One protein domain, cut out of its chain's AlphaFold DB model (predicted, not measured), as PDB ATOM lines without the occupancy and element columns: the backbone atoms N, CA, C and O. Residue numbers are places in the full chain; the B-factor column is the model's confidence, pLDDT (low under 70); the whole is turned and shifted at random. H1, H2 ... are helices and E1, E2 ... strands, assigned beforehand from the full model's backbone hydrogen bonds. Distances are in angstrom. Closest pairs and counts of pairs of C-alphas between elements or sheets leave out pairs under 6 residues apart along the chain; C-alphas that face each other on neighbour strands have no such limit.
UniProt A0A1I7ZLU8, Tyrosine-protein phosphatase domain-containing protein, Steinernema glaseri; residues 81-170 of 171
ATOM      1  N   ARG A  81     -33.621  53.314 -34.905       97.69
ATOM      2  CA  ARG A  81     -32.917  53.306 -36.200       97.69
ATOM      3  C   ARG A  81     -31.492  52.795 -36.053       97.69
ATOM      4  O   ARG A  81     -30.808  53.074 -35.069       97.69
ATOM      5  N   VAL A  82     -31.031  52.090 -37.075       98.31
ATOM      6  CA  VAL A  82     -29.616  51.752 -37.201       98.31
ATOM      7  C   VAL A  82     -28.866  53.019 -37.606       98.31
ATOM      8  O   VAL A  82     -29.237  53.681 -38.579       98.31
ATOM      9  N   LYS A  83     -27.835  53.387 -36.839       98.31
ATOM     10  CA  LYS A  83     -26.968  54.530 -37.150       98.31
ATOM     11  C   LYS A  83     -25.698  54.016 -37.813       98.31
ATOM     12  O   LYS A  83     -25.044  53.143 -37.248       98.31
ATOM     13  N   LEU A  84     -25.362  54.531 -38.991       98.44
ATOM     14  CA  LEU A  84     -24.106  54.183 -39.656       98.44
ATOM     15  C   LEU A  84     -22.947  54.877 -38.931       98.44
ATOM     16  O   LEU A  84     -22.970  56.089 -38.722       98.44
ATOM     17  N   VAL A  85     -21.948  54.101 -38.533       97.94
ATOM     18  CA  VAL A  85     -20.765  54.552 -37.799       97.94
ATOM     19  C   VAL A  85     -19.591  54.617 -38.767       97.94
ATOM     20  O   VAL A  85     -19.420  53.719 -39.589       97.94
ATOM     21  N   GLU A  86     -18.812  55.701 -38.687       96.12
ATOM     22  CA  GLU A  86     -17.604  55.922 -39.505       96.12
ATOM     23  C   GLU A  86     -17.839  55.804 -41.021       96.12
ATOM     24  O   GLU A  86     -16.930  55.514 -41.794       96.12
ATOM     25  N   HIS A  87     -19.071  56.062 -41.468       96.81
ATOM     26  CA  HIS A  87     -19.416  56.006 -42.879       96.81
ATOM     27  C   HIS A  87     -18.610  57.054 -43.672       96.81
ATOM     28  O   HIS A  87     -18.622  58.225 -43.284       96.81
ATOM     29  N   PRO A  88     -17.997  56.726 -44.829       94.75
ATOM     30  CA  PRO A  88     -17.102  57.648 -45.546       94.75
ATOM     31  C   PRO A  88     -17.741  58.945 -46.052       94.75
ATOM     32  O   PRO A  88     -17.044  59.868 -46.456       94.75
ATOM     33  N   ALA A  89     -19.073  59.007 -46.084       92.88
ATOM     34  CA  ALA A  89     -19.818  60.220 -46.418       92.88
ATOM     35  C   ALA A  89     -20.206  61.064 -45.185       92.88
ATOM     36  O   ALA A  89     -21.061  61.934 -45.323       92.88
ATOM     37  N   GLU A  90     -19.654  60.759 -44.002       92.94
ATOM     38  CA  GLU A  90     -19.996  61.385 -42.712       92.94
ATOM     39  C   GLU A  90     -21.511  61.393 -42.447       92.94
ATOM     40  O   GLU A  90     -22.100  62.354 -41.955       92.94
ATOM     41  N   LEU A  91     -22.160  60.295 -42.830       93.44
ATOM     42  CA  LEU A  91     -23.605  60.135 -42.823       93.44
ATOM     43  C   LEU A  91     -23.992  59.001 -41.883       93.44
ATOM     44  O   LEU A  91     -23.505  57.889 -42.053       93.44
ATOM     45  N   ASP A  92     -24.928  59.249 -40.970       97.19
ATOM     46  CA  ASP A  92     -25.358  58.259 -39.979       97.19
ATOM     47  C   ASP A  92     -26.692  57.571 -40.323       97.19
ATOM     48  O   ASP A  92     -27.181  56.752 -39.546       97.19
ATOM     49  N   TYR A  93     -27.312  57.894 -41.462       98.19
ATOM     50  CA  TYR A  93     -28.683  57.479 -41.767       98.19
ATOM     51  C   TYR A  93     -28.794  56.371 -42.814       98.19
ATOM     52  O   TYR A  93     -28.382  56.529 -43.969       98.19
ATOM     53  N   ILE A  94     -29.527  55.321 -42.448       98.62
ATOM     54  CA  ILE A  94     -30.135  54.329 -43.335       98.62
ATOM     55  C   ILE A  94     -31.581  54.074 -42.874       98.62
ATOM     56  O   ILE A  94     -31.879  54.152 -41.683       98.62
ATOM     57  N   HIS A  95     -32.502  53.796 -43.804       98.62
ATOM     58  CA  HIS A  95     -33.891  53.448 -43.467       98.62
ATOM     59  C   HIS A  95     -33.967  51.990 -42.995       98.62
ATOM     60  O   HIS A  95     -34.330  51.086 -43.750       98.62
ATOM     61  N   ALA A  96     -33.528  51.779 -41.755       98.62
ATOM     62  CA  ALA A  96     -33.493  50.494 -41.084       98.62
ATOM     63  C   ALA A  96     -33.703  50.674 -39.578       98.62
ATOM     64  O   ALA A  96     -33.143  51.589 -38.975       98.62
ATOM     65  N   ASN A  97     -34.467  49.774 -38.964       98.38
ATOM     66  CA  ASN A  97     -34.746  49.762 -37.534       98.38
ATOM     67  C   ASN A  97     -34.402  48.405 -36.911       98.38
ATOM     68  O   ASN A  97     -34.713  47.355 -37.478       98.38
ATOM     69  N   PHE A  98     -33.809  48.424 -35.717       98.06
ATOM     70  CA  PHE A  98     -33.701  47.238 -34.876       98.06
ATOM     71  C   PHE A  98     -35.092  46.811 -34.399       98.06
ATOM     72  O   PHE A  98     -35.880  47.636 -33.938       98.06
ATOM     73  N   VAL A  99     -35.370  45.513 -34.479       96.06
ATOM     74  CA  VAL A  99     -36.605  44.901 -33.985       96.06
ATOM     75  C   VAL A  99     -36.261  43.871 -32.917       96.06
ATOM     76  O   VAL A  99     -35.438  42.966 -33.119       96.06
ATOM     77  N   SER A 100     -36.897  44.039 -31.763       94.00
ATOM     78  CA  SER A 100     -36.717  43.190 -30.597       94.00
ATOM     79  C   SER A 100     -37.557  41.919 -30.681       94.00
ATOM     80  O   SER A 100     -38.546  41.806 -31.404       94.00
ATOM     81  N   THR A 101     -37.146  40.939 -29.893       91.75
ATOM     82  CA  THR A 101     -37.956  39.783 -29.510       91.75
ATOM     83  C   THR A 101     -38.035  39.749 -27.986       91.75
ATOM     84  O   THR A 101     -37.186  40.368 -27.339       91.75
ATOM     85  N   PRO A 102     -38.964  38.984 -27.385       89.56
ATOM     86  CA  PRO A 102     -39.031  38.839 -25.927       89.56
ATOM     87  C   PRO A 102     -37.722  38.379 -25.265       89.56
ATOM     88  O   PRO A 102     -37.547  38.564 -24.068       89.56
ATOM     89  N   PHE A 103     -36.811  37.781 -26.038       90.38
ATOM     90  CA  PHE A 103     -35.551  37.224 -25.549       90.38
ATOM     91  C   PHE A 103     -34.317  38.036 -25.962       90.38
ATOM     92  O   PHE A 103     -33.221  37.746 -25.493       90.38
ATOM     93  N   HIS A 104     -34.457  39.009 -26.868       87.19
ATOM     94  CA  HIS A 104     -33.318  39.750 -27.404       87.19
ATOM     95  C   HIS A 104     -33.748  41.100 -27.991       87.19
ATOM     96  O   HIS A 104     -34.489  41.143 -28.977       87.19
ATOM     97  N   GLU A 105     -33.240  42.201 -27.430       83.06
ATOM     98  CA  GLU A 105     -33.658  43.573 -27.766       83.06
ATOM     99  C   GLU A 105     -33.314  44.005 -29.200       83.06
ATOM    100  O   GLU A 105     -34.033  44.799 -29.795       83.06
ATOM    101  N   ARG A 106     -32.244  43.465 -29.793       85.56
ATOM    102  CA  ARG A 106     -31.805  43.796 -31.164       85.56
ATOM    103  C   ARG A 106     -31.654  42.551 -32.028       85.56
ATOM    104  O   ARG A 106     -30.565  42.231 -32.485       85.56
ATOM    105  N   ARG A 107     -32.715  41.744 -32.125       90.50
ATOM    106  CA  ARG A 107     -32.615  40.425 -32.775       90.50
ATOM    107  C   ARG A 107     -32.561  40.517 -34.296       90.50
ATOM    108  O   ARG A 107     -31.884  39.698 -34.919       90.50
ATOM    109  N   PHE A 108     -33.317  41.455 -34.858       97.12
ATOM    110  CA  PHE A 108     -33.464  41.647 -36.293       97.12
ATOM    111  C   PHE A 108     -33.212  43.103 -36.663       97.12
ATOM    112  O   PHE A 108     -33.424  44.004 -35.852       97.12
ATOM    113  N   ILE A 109     -32.822  43.318 -37.914       98.38
ATOM    114  CA  ILE A 109     -32.850  44.625 -38.559       98.38
ATOM    115  C   ILE A 109     -33.899  44.543 -39.662       98.38
ATOM    116  O   ILE A 109     -33.758  43.769 -40.608       98.38
ATOM    117  N   CYS A 110     -34.954  45.337 -39.533       98.19
ATOM    118  CA  CYS A 110     -35.946  45.514 -40.584       98.19
ATOM    119  C   CYS A 110     -35.588  46.775 -41.367       98.19
ATOM    120  O   CYS A 110     -35.510  47.860 -40.797       98.19
ATOM    121  N   THR A 111     -35.365  46.639 -42.671       98.62
ATOM    122  CA  THR A 111     -34.936  47.730 -43.557       98.62
ATOM    123  C   THR A 111     -35.802  47.777 -44.804       98.62
ATOM    124  O   THR A 111     -36.337  46.754 -45.241       98.62
ATOM    125  N   GLN A 112     -35.914  48.955 -45.421       98.25
ATOM    126  CA  GLN A 112     -36.457  49.040 -46.774       98.25
ATOM    127  C   GLN A 112     -35.611  48.201 -47.746       98.25
ATOM    128  O   GLN A 112     -34.396  48.068 -47.576       98.25
ATOM    129  N   ALA A 113     -36.233  47.716 -48.824       98.06
ATOM    130  CA  ALA A 113     -35.499  47.136 -49.941       98.06
ATOM    131  C   ALA A 113     -34.530  48.186 -50.527       98.06
ATOM    132  O   ALA A 113     -35.006  49.271 -50.905       98.06
ATOM    133  N   PRO A 114     -33.213  47.896 -50.632       98.25
ATOM    134  CA  PRO A 114     -32.222  48.854 -51.110       98.25
ATOM    135  C   PRO A 114     -32.660  49.564 -52.391       98.25
ATOM    136  O   PRO A 114     -33.226  48.953 -53.302       98.25
ATOM    137  N   ILE A 115     -32.444  50.874 -52.453       97.38
ATOM    138  CA  ILE A 115     -32.574  51.674 -53.678       97.38
ATOM    139  C   ILE A 115     -31.178  51.903 -54.261       97.38
ATOM    140  O   ILE A 115     -30.177  51.703 -53.577       97.38
ATOM    141  N   SER A 116     -31.096  52.330 -55.522       95.75
ATOM    142  CA  SER A 116     -29.816  52.492 -56.228       95.75
ATOM    143  C   SER A 116     -28.811  53.375 -55.478       95.75
ATOM    144  O   SER A 116     -27.613  53.118 -55.531       95.75
ATOM    145  N   THR A 117     -29.296  54.384 -54.753       95.38
ATOM    146  CA  THR A 117     -28.482  55.331 -53.981       95.38
ATOM    147  C   THR A 117     -28.067  54.828 -52.600       95.38
ATOM    148  O   THR A 117     -27.230  55.473 -51.980       95.38
ATOM    149  N   THR A 118     -28.621  53.710 -52.113       97.81
ATOM    150  CA  THR A 118     -28.381  53.207 -50.747       97.81
ATOM    151  C   THR A 118     -27.831  51.783 -50.695       97.81
ATOM    152  O   THR A 118     -27.765  51.201 -49.617       97.81
ATOM    153  N   CYS A 119     -27.450  51.183 -51.829       98.38
ATOM    154  CA  CYS A 119     -26.847  49.844 -51.833       98.38
ATOM    155  C   CYS A 119     -25.518  49.803 -51.064       98.38
ATOM    156  O   CYS A 119     -25.263  48.845 -50.346       98.38
ATOM    157  N   TYR A 120     -24.690  50.846 -51.194       98.25
ATOM    158  CA  TYR A 120     -23.443  50.962 -50.435       98.25
ATOM    159  C   TYR A 120     -23.713  51.021 -48.929       98.25
ATOM    160  O   TYR A 120     -23.176  50.222 -48.174       98.25
ATOM    161  N   ASP A 121     -24.627  51.903 -48.522       98.50
ATOM    162  CA  ASP A 121     -25.009  52.098 -47.123       98.50
ATOM    163  C   ASP A 121     -25.595  50.816 -46.505       98.50
ATOM    164  O   ASP A 121     -25.346  50.506 -45.343       98.50
ATOM    165  N   PHE A 122     -26.353  50.043 -47.294       98.69
ATOM    166  CA  PHE A 122     -26.872  48.737 -46.888       98.69
ATOM    167  C   PHE A 122     -25.738  47.754 -46.581       98.69
ATOM    168  O   PHE A 122     -25.755  47.114 -45.534       98.69
ATOM    169  N   TRP A 123     -24.731  47.653 -47.452       98.56
ATOM    170  CA  TRP A 123     -23.588  46.777 -47.193       98.56
ATOM    171  C   TRP A 123     -22.693  47.283 -46.065       98.56
ATOM    172  O   TRP A 123     -22.191  46.468 -45.293       98.56
ATOM    173  N   TRP A 124     -22.558  48.601 -45.906       98.62
ATOM    174  CA  TRP A 124     -21.894  49.189 -44.744       98.62
ATOM    175  C   TRP A 124     -22.583  48.767 -43.446       98.62
ATOM    176  O   TRP A 124     -21.927  48.280 -42.530       98.62
ATOM    177  N   MET A 125     -23.918  48.865 -43.398       98.62
ATOM    178  CA  MET A 125     -24.723  48.402 -42.267       98.62
ATOM    179  C   MET A 125     -24.517  46.907 -41.994       98.62
ATOM    180  O   MET A 125     -24.323  46.521 -40.846       98.62
ATOM    181  N   VAL A 126     -24.535  46.060 -43.029       98.56
ATOM    182  CA  VAL A 126     -24.336  44.606 -42.883       98.56
ATOM    183  C   VAL A 126     -22.970  44.287 -42.271       98.56
ATOM    184  O   VAL A 126     -22.898  43.472 -41.350       98.56
ATOM    185  N   LEU A 127     -21.904  44.942 -42.743       98.12
ATOM    186  CA  LEU A 127     -20.550  44.769 -42.210       98.12
ATOM    187  C   LEU A 127     -20.433  45.291 -40.773       98.12
ATOM    188  O   LEU A 127     -19.910  44.588 -39.908       98.12
ATOM    189  N   GLN A 128     -20.952  46.493 -40.509       97.94
ATOM    190  CA  GLN A 128     -20.962  47.122 -39.186       97.94
ATOM    191  C   GLN A 128     -21.656  46.236 -38.146       97.94
ATOM    192  O   GLN A 128     -21.103  45.965 -37.080       97.94
ATOM    193  N   GLU A 129     -22.862  45.773 -38.468       97.50
ATOM    194  CA  GLU A 129     -23.702  44.978 -37.568       97.50
ATOM    195  C   GLU A 129     -23.339  43.489 -37.591       97.50
ATOM    196  O   GLU A 129     -23.971  42.694 -36.896       97.50
ATOM    197  N   LYS A 130     -22.326  43.101 -38.381       97.31
ATOM    198  CA  LYS A 130     -21.847  41.718 -38.530       97.31
ATOM    199  C   LYS A 130     -22.996  40.749 -38.821       97.31
ATOM    200  O   LYS A 130     -23.129  39.706 -38.190       97.31
ATOM    201  N   SER A 131     -23.876  41.140 -39.742       97.00
ATOM    202  CA  SER A 131     -25.047  40.341 -40.095       97.00
ATOM    203  C   SER A 131     -24.652  39.174 -41.001       97.00
ATOM    204  O   SER A 131     -24.237  39.387 -42.136       97.00
ATOM    205  N   ASP A 132     -24.841  37.945 -40.521       95.69
ATOM    206  CA  ASP A 132     -24.503  36.727 -41.274       95.69
ATOM    207  C   ASP A 132     -25.575  36.322 -42.299       95.69
ATOM    208  O   ASP A 132     -25.299  35.598 -43.254       95.69
ATOM    209  N   VAL A 133     -26.826  36.747 -42.086       97.25
ATOM    210  CA  VAL A 133     -27.983  36.299 -42.873       97.25
ATOM    211  C   VAL A 133     -28.818  37.488 -43.320       97.25
ATOM    212  O   VAL A 133     -29.246  38.306 -42.507       97.25
ATOM    213  N   ILE A 134     -29.117  37.529 -44.619       98.12
ATOM    214  CA  ILE A 134     -30.040  38.485 -45.233       98.12
ATOM    215  C   ILE A 134     -31.252  37.713 -45.754       98.12
ATOM    216  O   ILE A 134     -31.114  36.787 -46.551       98.12
ATOM    217  N   VAL A 135     -32.449  38.114 -45.324       98.00
ATOM    218  CA  VAL A 135     -33.718  37.556 -45.812       98.00
ATOM    219  C   VAL A 135     -34.404  38.593 -46.696       98.00
ATOM    220  O   VAL A 135     -34.888  39.615 -46.211       98.00
ATOM    221  N   MET A 136     -34.451  38.334 -48.002       97.31
ATOM    222  CA  MET A 136     -35.122  39.197 -48.975       97.31
ATOM    223  C   MET A 136     -36.556  38.709 -49.212       97.31
ATOM    224  O   MET A 136     -36.767  37.584 -49.651       97.31
ATOM    225  N   LEU A 137     -37.542  39.560 -48.912       96.50
ATOM    226  CA  LEU A 137     -38.975  39.222 -48.961       96.50
ATOM    227  C   LEU A 137     -39.694  39.727 -50.225       96.50
ATOM    228  O   LEU A 137     -40.920  39.688 -50.290       96.50
ATOM    229  N   CYS A 138     -38.953  40.238 -51.208       93.94
ATOM    230  CA  CYS A 138     -39.489  40.736 -52.473       93.94
ATOM    231  C   CYS A 138     -38.587  40.337 -53.640       93.94
ATOM    232  O   CYS A 138     -37.422  39.994 -53.444       93.94
ATOM    233  N   ASN A 139     -39.104  40.423 -54.862       95.69
ATOM    234  CA  ASN A 139     -38.265  40.342 -56.060       95.69
ATOM    235  C   ASN A 139     -37.653  41.716 -56.388       95.69
ATOM    236  O   ASN A 139     -38.067  42.747 -55.859       95.69
ATOM    237  N   PHE A 140     -36.690  41.776 -57.315       96.31
ATOM    238  CA  PHE A 140     -36.211  43.072 -57.829       96.31
ATOM    239  C   PHE A 140     -37.308  43.832 -58.585       96.31
ATOM    240  O   PHE A 140     -37.394  45.057 -58.481       96.31
ATOM    241  N   TYR A 141     -38.170  43.097 -59.289       95.38
ATOM    242  CA  TYR A 141     -39.325  43.610 -60.017       95.38
ATOM    243  C   TYR A 141     -40.567  42.781 -59.695       95.38
ATOM    244  O   TYR A 141     -40.507  41.555 -59.665       95.38
ATOM    245  N   GLU A 142     -41.696  43.458 -59.508       94.44
ATOM    246  CA  GLU A 142     -43.019  42.854 -59.322       94.44
ATOM    247  C   GLU A 142     -44.024  43.667 -60.135       94.44
ATOM    248  O   GLU A 142     -43.990  44.901 -60.094       94.44
ATOM    249  N   ASP A 143     -44.881  43.001 -60.910       94.12
ATOM    250  CA  ASP A 143     -45.874  43.644 -61.784       94.12
ATOM    251  C   ASP A 143     -45.281  44.753 -62.678       94.12
ATOM    252  O   ASP A 143     -45.848  45.834 -62.853       94.12
ATOM    253  N   GLY A 144     -44.071  44.511 -63.198       93.12
ATOM    254  CA  GLY A 144     -43.333  45.452 -64.046       93.12
ATOM    255  C   GLY A 144     -42.763  46.675 -63.316       93.12
ATOM    256  O   GLY A 144     -42.218  47.569 -63.962       93.12
ATOM    257  N   ARG A 145     -42.861  46.743 -61.983       93.31
ATOM    258  CA  ARG A 145     -42.373  47.870 -61.176       93.31
ATOM    259  C   ARG A 145     -41.135  47.478 -60.368       93.31
ATOM    260  O   ARG A 145     -41.129  46.406 -59.764       93.31
ATOM    261  N   PRO A 146     -40.106  48.340 -60.287       93.81
ATOM    262  CA  PRO A 146     -38.930  48.070 -59.469       93.81
ATOM    263  C   PRO A 146     -39.278  48.122 -57.974       93.81
ATOM    264  O   PRO A 146     -39.805  49.120 -57.473       93.81
ATOM    265  N   LYS A 147     -38.934  47.058 -57.250       96.00
ATOM    266  CA  LYS A 147     -39.159  46.898 -55.804       96.00
ATOM    267  C   LYS A 147     -37.868  46.882 -55.003       96.00
ATOM    268  O   LYS A 147     -37.862  47.349 -53.870       96.00
ATOM    269  N   CYS A 148     -36.771  46.439 -55.610       97.62
ATOM    270  CA  CYS A 148     -35.446  46.421 -55.006       97.62
ATOM    271  C   CYS A 148     -34.390  46.736 -56.069       97.62
ATOM    272  O   CYS A 148     -34.508  46.303 -57.213       97.62
ATOM    273  N   ALA A 149     -33.357  47.498 -55.712       97.38
ATOM    274  CA  ALA A 149     -32.166  47.614 -56.546       97.38
ATOM    275  C   ALA A 149     -31.365  46.308 -56.490       97.38
ATOM    276  O   ALA A 149     -31.438  45.573 -55.505       97.38
ATOM    277  N   ARG A 150     -30.582  46.020 -57.529       96.69
ATOM    278  CA  ARG A 150     -29.678  44.866 -57.532       96.69
ATOM    279  C   ARG A 150     -28.480  45.158 -56.626       96.69
ATOM    280  O   ARG A 150     -27.552  45.844 -57.046       96.69
ATOM    281  N   TYR A 151     -28.541  44.678 -55.384       97.69
ATOM    282  CA  TYR A 151     -27.495  44.861 -54.368       97.69
ATOM    283  C   TYR A 151     -26.602  43.622 -54.184       97.69
ATOM    284  O   TYR A 151     -25.569  43.723 -53.538       97.69
ATOM    285  N   VAL A 152     -26.964  42.484 -54.783       97.06
ATOM    286  CA  VAL A 152     -26.195  41.226 -54.783       97.06
ATOM    287  C   VAL A 152     -25.857  40.804 -56.220       97.06
ATOM    288  O   VAL A 152     -26.598  41.169 -57.145       97.06
ATOM    289  N   PRO A 153     -24.766  40.049 -56.439       96.44
ATOM    290  CA  PRO A 153     -24.542  39.348 -57.701       96.44
ATOM    291  C   PRO A 153     -25.607  38.256 -57.906       96.44
ATOM    292  O   PRO A 153     -26.093  37.671 -56.943       96.44
ATOM    293  N   MET A 154     -25.989  38.009 -59.162       93.31
ATOM    294  CA  MET A 154     -27.076  37.077 -59.523       93.31
ATOM    295  C   MET A 154     -26.585  35.747 -60.091       93.31
ATOM    296  O   MET A 154     -27.358  34.803 -60.201       93.31
ATOM    297  N   GLU A 155     -25.323  35.706 -60.496       94.19
ATOM    298  CA  GLU A 155     -24.685  34.554 -61.118       94.19
ATOM    299  C   GLU A 155     -23.586  34.058 -60.182       94.19
ATOM    300  O   GLU A 155     -22.967  34.854 -59.469       94.19
ATOM    301  N   GLU A 156     -23.341  32.749 -60.177       93.38
ATOM    302  CA  GLU A 156     -22.231  32.159 -59.430       93.38
ATOM    303  C   GLU A 156     -20.909  32.802 -59.848       93.38
ATOM    304  O   GLU A 156     -20.698  33.100 -61.024       93.38
ATOM    305  N   GLN A 157     -20.017  33.032 -58.881       94.06
ATOM    306  CA  GLN A 157     -18.698  33.649 -59.087       94.06
ATOM    307  C   GLN A 157     -18.747  35.102 -59.599       94.06
ATOM    308  O   GLN A 157     -17.707  35.762 -59.685       94.06
ATOM    309  N   ALA A 158     -19.930  35.652 -59.885       96.81
ATOM    310  CA  ALA A 158     -20.072  37.051 -60.240       96.81
ATOM    311  C   ALA A 158     -19.847  37.942 -59.018       96.81
ATOM    312  O   ALA A 158     -20.113  37.575 -57.870       96.81
ATOM    313  N   SER A 159     -19.367  39.154 -59.286       97.31
ATOM    314  CA  SER A 159     -19.119  40.162 -58.263       97.31
ATOM    315  C   SER A 159     -19.802  41.478 -58.604       97.31
ATOM    316  O   SER A 159     -19.930  41.849 -59.772       97.31
ATOM    317  N   ILE A 160     -20.226  42.196 -57.571       97.62
ATOM    318  CA  ILE A 160     -20.703  43.575 -57.657       97.62
ATOM    319  C   ILE A 160     -19.928  44.423 -56.654       97.62
ATOM    320  O   ILE A 160     -19.740  44.024 -55.506       97.62
ATOM    321  N   THR A 161     -19.478  45.595 -57.091       98.06
ATOM    322  CA  THR A 161     -18.695  46.509 -56.258       98.06
ATOM    323  C   THR A 161     -19.474  47.791 -56.018       98.06
ATOM    324  O   THR A 161     -19.915  48.458 -56.958       98.06
ATOM    325  N   PHE A 162     -19.613  48.153 -54.747       97.38
ATOM    326  CA  PHE A 162     -20.119  49.438 -54.291       97.38
ATOM    327  C   PHE A 162     -18.968  50.177 -53.614       97.38
ATOM    328  O   PHE A 162     -18.650  49.905 -52.462       97.38
ATOM    329  N   ARG A 163     -18.345  51.112 -54.344       95.56
ATOM    330  CA  ARG A 163     -17.145  51.840 -53.896       95.56
ATOM    331  C   ARG A 163     -16.022  50.871 -53.500       95.56
ATOM    332  O   ARG A 163     -15.453  50.229 -54.373       95.56
ATOM    333  N   ASP A 164     -15.716  50.781 -52.216       96.06
ATOM    334  CA  ASP A 164     -14.676  49.961 -51.602       96.06
ATOM    335  C   ASP A 164     -15.183  48.595 -51.102       96.06
ATOM    336  O   ASP A 164     -14.376  47.747 -50.730       96.06
ATOM    337  N   ILE A 165     -16.495  48.331 -51.152       97.88
ATOM    338  CA  ILE A 165     -17.074  47.034 -50.779       97.88
ATOM    339  C   ILE A 165     -17.347  46.211 -52.039       97.88
ATOM    340  O   ILE A 165     -18.086  46.643 -52.927       97.88
ATOM    341  N   THR A 166     -16.794  45.000 -52.105       98.12
ATOM    342  CA  THR A 166     -17.063  44.035 -53.183       98.12
ATOM    343  C   THR A 166     -17.778  42.811 -52.632       98.12
ATOM    344  O   THR A 166     -17.342  42.224 -51.647       98.12
ATOM    345  N   ILE A 167     -18.879  42.434 -53.282       97.94
ATOM    346  CA  ILE A 167     -19.711  41.285 -52.930       97.94
ATOM    347  C   ILE A 167     -19.597  40.269 -54.050       97.94
ATOM    348  O   ILE A 167     -19.949  40.573 -55.191       97.94
ATOM    349  N   THR A 168     -19.138  39.071 -53.711       97.38
ATOM    350  CA  THR A 168     -18.913  37.970 -54.649       97.38
ATOM    351  C   THR A 168     -19.825  36.806 -54.292       97.38
ATOM    352  O   THR A 168     -19.840  36.364 -53.143       97.38
ATOM    353  N   ALA A 169     -20.581  36.302 -55.269       96.00
ATOM    354  CA  ALA A 169     -21.302  35.044 -55.116       96.00
ATOM    355  C   ALA A 169     -20.280  33.907 -55.068       96.00
ATOM    356  O   ALA A 169     -19.494  33.734 -55.999       96.00
ATOM    357  N   THR A 170     -20.281  33.149 -53.980       92.31
ATOM    358  CA  THR A 170     -19.472  31.935 -53.865       92.31
ATOM    359  C   THR A 170     -20.202  30.765 -54.526       92.31
ATOM    360  O   THR A 170     -21.422  30.806 -54.683       92.31
TER     361      THR A 170
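This is residues 81 to 170 of the 171 residues of the protein "Tyrosine-protein phosphatase domain-containing protein" of Steinernema glaseri (UniProt A0A1I7ZLU8). What does the model look like? A three-stranded sheet, E1, E2 and E3, and a small hairpin of two strands, E4 and E5, lie on opposite sides of one short helix, H1, in the middle. A long stretch with no named element, residues 129 to 158, swings out from the end of H1 and comes back to E4. What is it made of? The printed part has 90 residues, with strands and helix in the order E1 E2 E3 H1 E4 E5; the class is mixed, and under half of the residues are in named elements. Both sheets are antiparallel, the larger in the order E1 - E2 - E3, and the whole is compact, with a radius of gyration of the C-alphas of 13.9 A and spans of 37 by 32 by 25 A.

Where is the larger sheet? E1 is residues 81 to 83, 6.1 A long, beginning at C-alpha 81 at (-32.917, 53.306, -36.200). E2 is residues 93 to 101, 23.4 A, and E3 is residues 104 to 111, 18.1 A. Where are the others? H1 is residues 119 to 128, 14.2 A, from C-alpha 119 at (-26.847, 49.844, -51.833). E4 is residues 159 to 162, 10.1 A, and E5 is residues 165 to 168, 10.0 A, ending at C-alpha 168 at (-18.913, 37.970, -54.649).

How is the larger sheet paired? E1, E2 and E3 form a meander, each strand the antiparallel neighbour of the one before. N 82 and O 96 are 2.9 A apart between E1 and E2, and N 99 and O 108 are 2.8 A apart between E2 and E3. How does H1 stand to it? H1 is on this sheet at a height of 9.5 A, over E2 and, only just, E1, on which 3 of its C-alphas fall; it runs slantwise to the strands, at 43 degrees to E2 on the local plane. The closest C-alphas of H1 and E2 are those of Ile 94 and Asp 121, 6.8 A apart, and every O i to N i+4 pair in H1 is within hydrogen-bond range. Where is the second sheet? E4 and E5 form an antiparallel hairpin, with N 162 and O 165 2.8 A apart; the closest C-alphas of H1 and E4 are those of Tyr 120 and Phe 162, 5.3 A apart. E4 and E5 are apart from E1, E2 and E3.

How large is it? The two C-alphas farthest apart are those of Phe 103 and Gly 144, at 40.1 A. Which link is long? That from H1 to E4, 30 residues, in which residues 141 to 142 pair antiparallel with residues 145 to 146. Is anything missing or uncertain? The printed part has no cut, and no printed residue has a pLDDT under 70.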